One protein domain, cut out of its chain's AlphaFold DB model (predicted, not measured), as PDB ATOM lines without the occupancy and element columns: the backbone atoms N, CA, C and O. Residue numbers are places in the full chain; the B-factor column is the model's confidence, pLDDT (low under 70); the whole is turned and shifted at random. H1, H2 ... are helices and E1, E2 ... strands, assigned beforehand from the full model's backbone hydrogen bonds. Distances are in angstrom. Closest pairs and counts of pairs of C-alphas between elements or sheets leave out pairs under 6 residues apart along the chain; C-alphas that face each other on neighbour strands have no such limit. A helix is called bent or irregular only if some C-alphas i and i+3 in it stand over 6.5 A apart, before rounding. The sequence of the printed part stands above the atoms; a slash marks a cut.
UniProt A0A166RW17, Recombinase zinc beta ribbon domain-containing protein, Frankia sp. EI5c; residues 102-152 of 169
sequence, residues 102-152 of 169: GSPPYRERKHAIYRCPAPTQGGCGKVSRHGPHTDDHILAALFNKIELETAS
ATOM      1  N   GLY A 102      20.527   3.244 -23.745       91.00
ATOM      2  CA  GLY A 102      19.670   2.220 -24.327       91.00
ATOM      3  C   GLY A 102      19.471   2.451 -25.824       91.00
ATOM      4  O   GLY A 102      19.151   3.554 -26.269       91.00
ATOM      5  N   SER A 103      19.679   1.403 -26.613       89.38
ATOM      6  CA  SER A 103      19.460   1.380 -28.054       89.38
ATOM      7  C   SER A 103      18.343   0.388 -28.368       89.38
ATOM      8  O   SER A 103      18.416  -0.748 -27.893       89.38
ATOM      9  N   PRO A 104      17.353   0.767 -29.196       89.25
ATOM     10  CA  PRO A 104      16.286  -0.140 -29.590       89.25
ATOM     11  C   PRO A 104      16.813  -1.336 -30.398       89.25
ATOM     12  O   PRO A 104      17.919  -1.258 -30.956       89.25
ATOM     13  N   PRO A 105      15.994  -2.401 -30.509       88.62
ATOM     14  CA  PRO A 105      16.158  -3.444 -31.516       88.62
ATOM     15  C   PRO A 105      16.444  -2.832 -32.892       88.62
ATOM     16  O   PRO A 105      15.837  -1.829 -33.278       88.62
ATOM     17  N   TYR A 106      17.398  -3.401 -33.626       85.88
ATOM     18  CA  TYR A 106      17.777  -2.899 -34.946       85.88
ATOM     19  C   TYR A 106      18.311  -4.025 -35.830       85.88
ATOM     20  O   TYR A 106      19.270  -4.710 -35.455       85.88
ATOM     21  N   ARG A 107      17.737  -4.150 -37.035       86.88
ATOM     22  CA  ARG A 107      17.993  -5.244 -37.988       86.88
ATOM     23  C   ARG A 107      17.765  -6.603 -37.316       86.88
ATOM     24  O   ARG A 107      16.701  -6.829 -36.759       86.88
ATOM     25  N   GLU A 108      18.769  -7.470 -37.324       85.31
ATOM     26  CA  GLU A 108      18.728  -8.821 -36.753       85.31
ATOM     27  C   GLU A 108      18.625  -8.836 -35.218       85.31
ATOM     28  O   GLU A 108      18.269  -9.852 -34.621       85.31
ATOM     29  N   ARG A 109      18.918  -7.714 -34.545       82.50
ATOM     30  CA  ARG A 109      18.806  -7.630 -33.085       82.50
ATOM     31  C   ARG A 109      17.349  -7.459 -32.683       82.50
ATOM     32  O   ARG A 109      16.790  -6.384 -32.883       82.50
ATOM     33  N   LYS A 110      16.792  -8.498 -32.056       87.88
ATOM     34  CA  LYS A 110      15.406  -8.547 -31.561       87.88
ATOM     35  C   LYS A 110      15.185  -7.818 -30.229       87.88
ATOM     36  O   LYS A 110      14.052  -7.489 -29.906       87.88
ATOM     37  N   HIS A 111      16.244  -7.549 -29.467       90.19
ATOM     38  CA  HIS A 111      16.166  -6.949 -28.132       90.19
ATOM     39  C   HIS A 111      16.869  -5.589 -28.060       90.19
ATOM     40  O   HIS A 111      17.776  -5.283 -28.843       90.19
ATOM     41  N   ALA A 112      16.454  -4.777 -27.089       92.69
ATOM     42  CA  ALA A 112      17.152  -3.551 -26.737       92.69
ATOM     43  C   ALA A 112      18.497  -3.868 -26.077       92.69
ATOM     44  O   ALA A 112      18.641  -4.875 -25.385       92.69
ATOM     45  N   ILE A 113      19.486  -3.001 -26.278       94.38
ATOM     46  CA  ILE A 113      20.815  -3.149 -25.675       94.38
ATOM     47  C   ILE A 113      21.231  -1.874 -24.962       94.38
ATOM     48  O   ILE A 113      20.930  -0.775 -25.424       94.38
ATOM     49  N   TYR A 114      22.033  -2.011 -23.914       94.88
ATOM     50  CA  TYR A 114      22.828  -0.901 -23.402       94.88
ATOM     51  C   TYR A 114      24.151  -0.868 -24.148       94.88
ATOM     52  O   TYR A 114      24.851  -1.879 -24.224       94.88
ATOM     53  N   ARG A 115      24.524   0.278 -24.717       92.94
ATOM     54  CA  ARG A 115      25.767   0.422 -25.488       92.94
ATOM     55  C   ARG A 115      26.547   1.660 -25.061       92.94
ATOM     56  O   ARG A 115      25.985   2.719 -24.794       92.94
ATOM     57  N   CYS A 116      27.872   1.529 -25.048       93.19
ATOM     58  CA  CYS A 116      28.773   2.660 -24.877       93.19
ATOM     59  C   CYS A 116      28.747   3.565 -26.130       93.19
ATOM     60  O   CYS A 116      28.850   3.039 -27.243       93.19
ATOM     61  N   PRO A 117      28.651   4.903 -25.987       91.00
ATOM     62  CA  PRO A 117      28.715   5.838 -27.113       91.00
ATOM     63  C   PRO A 117      29.919   5.597 -28.023       91.00
ATOM     64  O   PRO A 117      30.970   5.135 -27.579       91.00
ATOM     65  N   ALA A 118      29.771   5.913 -29.308       88.25
ATOM     66  CA  ALA A 118      30.868   5.806 -30.265       88.25
ATOM     67  C   ALA A 118      32.014   6.786 -29.919       88.25
ATOM     68  O   ALA A 118      31.761   7.805 -29.267       88.25
ATOM     69  N   PRO A 119      33.244   6.565 -30.429       85.50
ATOM     70  CA  PRO A 119      34.363   7.506 -30.270       85.50
ATOM     71  C   PRO A 119      34.046   8.939 -30.702       85.50
ATOM     72  O   PRO A 119      34.512   9.901 -30.099       85.50
ATOM     73  N   THR A 120      33.187   9.105 -31.710       81.31
ATOM     74  CA  THR A 120      32.713  10.419 -32.171       81.31
ATOM     75  C   THR A 120      31.818  11.142 -31.162       81.31
ATOM     76  O   THR A 120      31.669  12.357 -31.259       81.31
ATOM     77  N   GLN A 121      31.250  10.416 -30.199       78.31
ATOM     78  CA  GLN A 121      30.364  10.903 -29.140       78.31
ATOM     79  C   GLN A 121      31.013  10.823 -27.745       78.31
ATOM     80  O   GLN A 121      30.326  10.993 -26.746       78.31
ATOM     81  N   GLY A 122      32.323  10.560 -27.662       80.62
ATOM     82  CA  GLY A 122      33.069  10.559 -26.397       80.62
ATOM     83  C   GLY A 122      33.016   9.257 -25.588       80.62
ATOM     84  O   GLY A 122      33.464   9.251 -24.443       80.62
ATOM     85  N   GLY A 123      32.491   8.164 -26.151       89.44
ATOM     86  CA  GLY A 123      32.604   6.815 -25.578       89.44
ATOM     87  C   GLY A 123      33.558   5.929 -26.384       89.44
ATOM     88  O   GLY A 123      34.131   6.363 -27.377       89.44
ATOM     89  N   CYS A 124      33.752   4.670 -25.981       91.69
ATOM     90  CA  CYS A 124      34.637   3.764 -26.721       91.69
ATOM     91  C   CYS A 124      33.936   2.965 -27.831       91.69
ATOM     92  O   CYS A 124      34.618   2.431 -28.702       91.69
ATOM     93  N   GLY A 125      32.606   2.839 -27.805       91.50
ATOM     94  CA  GLY A 125      31.827   2.063 -28.778       91.50
ATOM     95  C   GLY A 125      32.029   0.541 -28.733       91.50
ATOM     96  O   GLY A 125      31.408  -0.160 -29.524       91.50
ATOM     97  N   LYS A 126      32.881   0.026 -27.833       94.38
ATOM     98  CA  LYS A 126      33.296  -1.391 -27.805       94.38
ATOM     99  C   LYS A 126      32.475  -2.279 -26.872       94.38
ATOM    100  O   LYS A 126      32.518  -3.492 -27.010       94.38
ATOM    101  N   VAL A 127      31.768  -1.691 -25.908       95.19
ATOM    102  CA  VAL A 127      31.018  -2.436 -24.890       95.19
ATOM    103  C   VAL A 127      29.523  -2.292 -25.139       95.19
ATOM    104  O   VAL A 127      29.009  -1.175 -25.278       95.19
ATOM    105  N   SER A 128      28.828  -3.426 -25.160       94.12
ATOM    106  CA  SER A 128      27.370  -3.497 -25.116       94.12
ATOM    107  C   SER A 128      26.891  -4.666 -24.266       94.12
ATOM    108  O   SER A 128      27.572  -5.686 -24.186       94.12
ATOM    109  N   ARG A 129      25.715  -4.518 -23.659       94.44
ATOM    110  CA  ARG A 129      25.042  -5.540 -22.856       94.44
ATOM    111  C   ARG A 129      23.607  -5.729 -23.324       94.44
ATOM    112  O   ARG A 129      22.977  -4.785 -23.802       94.44
ATOM    113  N   HIS A 130      23.123  -6.958 -23.204       94.88
ATOM    114  CA  HIS A 130      21.745  -7.322 -23.507       94.88
ATOM    115  C   HIS A 130      20.808  -6.627 -22.516       94.88
ATOM    116  O   HIS A 130      20.958  -6.831 -21.317       94.88
ATOM    117  N   GLY A 131      19.875  -5.807 -23.003       94.25
ATOM    118  CA  GLY A 131      19.020  -4.963 -22.163       94.25
ATOM    119  C   GLY A 131      18.210  -5.770 -21.149       94.25
ATOM    120  O   GLY A 131      18.523  -5.659 -19.970       94.25
ATOM    121  N   PRO A 132      17.282  -6.644 -21.591       94.56
ATOM    122  CA  PRO A 132      16.398  -7.388 -20.685       94.56
ATOM    123  C   PRO A 132      17.141  -8.149 -19.578       94.56
ATOM    124  O   PRO A 132      16.998  -7.811 -18.419       94.56
ATOM    125  N   HIS A 133      18.071  -9.048 -19.921       96.00
ATOM    126  CA  HIS A 133      18.921  -9.713 -18.919       96.00
ATOM    127  C   HIS A 133      19.679  -8.781 -17.959       96.00
ATOM    128  O   HIS A 133      19.924  -9.159 -16.817       96.00
ATOM    129  N   THR A 134      20.101  -7.595 -18.410       95.12
ATOM    130  CA  THR A 134      20.759  -6.634 -17.509       95.12
ATOM    131  C   THR A 134      19.737  -6.016 -16.559       95.12
ATOM    132  O   THR A 134      20.028  -5.880 -15.376       95.12
ATOM    133  N   ASP A 135      18.554  -5.670 -17.064       95.56
ATOM    134  CA  ASP A 135      17.452  -5.142 -16.262       95.56
ATOM    135  C   ASP A 135      17.019  -6.169 -15.210       95.56
ATOM    136  O   ASP A 135      17.011  -5.840 -14.028       95.56
ATOM    137  N   ASP A 136      16.782  -7.422 -15.610       96.88
ATOM    138  CA  ASP A 136      16.381  -8.517 -14.716       96.88
ATOM    139  C   ASP A 136      17.405  -8.732 -13.595       96.88
ATOM    140  O   ASP A 136      17.051  -8.847 -12.423       96.88
ATOM    141  N   HIS A 137      18.696  -8.741 -13.942       96.38
ATOM    142  CA  HIS A 137      19.770  -8.922 -12.970       96.38
ATOM    143  C   HIS A 137      19.829  -7.779 -11.947       96.38
ATOM    144  O   HIS A 137      19.973  -8.026 -10.751       96.38
ATOM    145  N   ILE A 138      19.717  -6.530 -12.409       95.62
ATOM    146  CA  ILE A 138      19.766  -5.361 -11.526       95.62
ATOM    147  C   ILE A 138      18.501  -5.261 -10.672       95.62
ATOM    148  O   ILE A 138      18.609  -4.935  -9.493       95.62
ATOM    149  N   LEU A 139      17.329  -5.576 -11.226       96.69
ATOM    150  CA  LEU A 139      16.078  -5.631 -10.472       96.69
ATOM    151  C   LEU A 139      16.144  -6.687  -9.370       96.69
ATOM    152  O   LEU A 139      15.843  -6.371  -8.224       96.69
ATOM    153  N   ALA A 140      16.616  -7.898  -9.675       96.75
ATOM    154  CA  ALA A 140      16.787  -8.947  -8.672       96.75
ATOM    155  C   ALA A 140      17.745  -8.515  -7.548       96.75
ATOM    156  O   ALA A 140      17.434  -8.667  -6.370       96.75
ATOM    157  N   ALA A 141      18.888  -7.913  -7.895       96.00
ATOM    158  CA  ALA A 141      19.833  -7.405  -6.903       96.00
ATOM    159  C   ALA A 141      19.240  -6.272  -6.045       96.00
ATOM    160  O   ALA A 141      19.499  -6.211  -4.844       96.00
ATOM    161  N   LEU A 142      18.443  -5.385  -6.651       95.69
ATOM    162  CA  LEU A 142      17.766  -4.297  -5.953       95.69
ATOM    163  C   LEU A 142      16.720  -4.827  -4.971       95.69
ATOM    164  O   LEU A 142      16.731  -4.411  -3.818       95.69
ATOM    165  N   PHE A 143      15.849  -5.741  -5.406       95.94
ATOM    166  CA  PHE A 143      14.825  -6.324  -4.539       95.94
ATOM    167  C   PHE A 143      15.447  -7.072  -3.364       95.94
ATOM    168  O   PHE A 143      15.100  -6.778  -2.228       95.94
ATOM    169  N   ASN A 144      16.463  -7.903  -3.612       95.56
ATOM    170  CA  ASN A 144      17.192  -8.584  -2.540       95.56
ATOM    171  C   ASN A 144      17.794  -7.592  -1.534       95.56
ATOM    172  O   ASN A 144      17.765  -7.822  -0.328       95.56
ATOM    173  N   LYS A 145      18.346  -6.471  -2.014       93.94
ATOM    174  CA  LYS A 145      18.891  -5.433  -1.134       93.94
ATOM    175  C   LYS A 145      17.794  -4.773  -0.292       93.94
ATOM    176  O   LYS A 145      17.986  -4.609   0.908       93.94
ATOM    177  N   ILE A 146      16.668  -4.412  -0.909       94.06
ATOM    178  CA  ILE A 146      15.526  -3.801  -0.214       94.06
ATOM    179  C   ILE A 146      14.970  -4.756   0.840       94.06
ATOM    180  O   ILE A 146      14.697  -4.323   1.954       94.06
ATOM    181  N   GLU A 147      14.826  -6.040   0.518       92.06
ATOM    182  CA  GLU A 147      14.359  -7.058   1.462       92.06
ATOM    183  C   GLU A 147      15.289  -7.169   2.669       92.06
ATOM    184  O   GLU A 147      14.814  -7.137   3.798       92.06
ATOM    185  N   LEU A 148      16.606  -7.216   2.456       89.88
ATOM    186  CA  LEU A 148      17.584  -7.251   3.547       89.88
ATOM    187  C   LEU A 148      17.530  -5.994   4.425       89.88
ATOM    188  O   LEU A 148      17.565  -6.100   5.649       89.88
ATOM    189  N   GLU A 149      17.442  -4.811   3.815       87.94
ATOM    190  CA  GLU A 149      17.357  -3.543   4.551       87.94
ATOM    191  C   GLU A 149      16.033  -3.438   5.329       87.94
ATOM    192  O   GLU A 149      16.025  -3.082   6.508       87.94
ATOM    193  N   THR A 150      14.916  -3.829   4.714       84.62
ATOM    194  CA  THR A 150      13.577  -3.734   5.318       84.62
ATOM    195  C   THR A 150      13.327  -4.825   6.359       84.62
ATOM    196  O   THR A 150      12.637  -4.571   7.338       84.62
ATOM    197  N   ALA A 151      13.938  -6.007   6.230       76.62
ATOM    198  CA  ALA A 151      13.853  -7.068   7.238       76.62
ATOM    199  C   ALA A 151      14.407  -6.636   8.609       76.62
ATOM    200  O   ALA A 151      14.035  -7.203   9.633       76.62
ATOM    201  N   SER A 152      15.280  -5.623   8.635       63.78
ATOM    202  CA  SER A 152      15.803  -5.023   9.868       63.78
ATOM    203  C   SER A 152      15.005  -3.814  10.371       63.78
ATOM    204  O   SER A 152      15.235  -3.346  11.486       63.78
TER     205      SER A 152
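What this domain is: This is residues 102 to 152 of the 169 residues of the protein "Recombinase zinc beta ribbon domain-containing protein" of Frankia sp. EI5c (UniProt A0A166RW17). Picture a small head with a long straight handle: the head is a short two-stranded hairpin, E1 and E2, with two loops, residues 104 to 112 and 116 to 127, running away from the two ends of E1, and the handle is the single helix H1. H1 sets out directly from E2, and residues 136 to 152, of which 136 to 151 belong to H1, stick out from the head with nothing packed on them. The printed part has 51 residues with two named strands and one named helix, in the order E1, E2, H1; the sheet has the order E1 - E2 and is antiparallel, and the class is mixed, helices and strands. The whole is extended, with a radius of gyration of the C-alphas of 15.3 A, and its flat outline spans 48 by 26 by 12 A.

Where its parts are: Start at C-alpha 102, at (19.670, 2.220, -24.327), and go along to C-alpha 113 at (20.815, -3.149, -25.675), where E1 begins; it covers residues 113 to 115 and is 6.1 A long. Further on, at residues 128 to 130, you find E2, 7.0 A from first to last C-alpha. H1 follows at once with residues 131 to 151: from C-alpha 131 at (19.020, -4.963, -22.163) it runs 29.9 A to C-alpha 151 at (13.853, -7.068, 7.238), and it is not bent.

How they stand to each other: Look first at the hairpin of E1 and E2, antiparallel neighbours with 165 degrees between their N-to-C directions. The C-alphas of Arg 115 and Ser 128 face each other at 4.3 A, and those of Ile 113 and His 130 at 4.8 A. Check N 114 and O 129, 2.9 A apart, and N 129 and O 114, 2.8 A apart; both pairs are within hydrogen-bond range. Look next at residues 102 to 103, a stretch too short to be named, which pairs antiparallel with residues 113 to 114 of E1. Then find the closest C-alphas of E1 and H1, those of Ile 113 and Gly 131, 4.3 A apart. In H1 every O i to N i+4 pair is within hydrogen-bond range. Residues 136 to 152 stand free.

The domain as a whole: The two C-alphas farthest apart are those of Arg 107 and Ser 152, at 47.9 A. Without the stretch that stands free, the body has 34 residues and spans 25 by 21 by 12 A. The link from E1 to E2, residues 116 to 127, is long, and the link from E2 to H1 is tight. The printed part has no cut. The mean pLDDT of the printed part is 90.6, and the model's confidence is low, under 70, at residue 152.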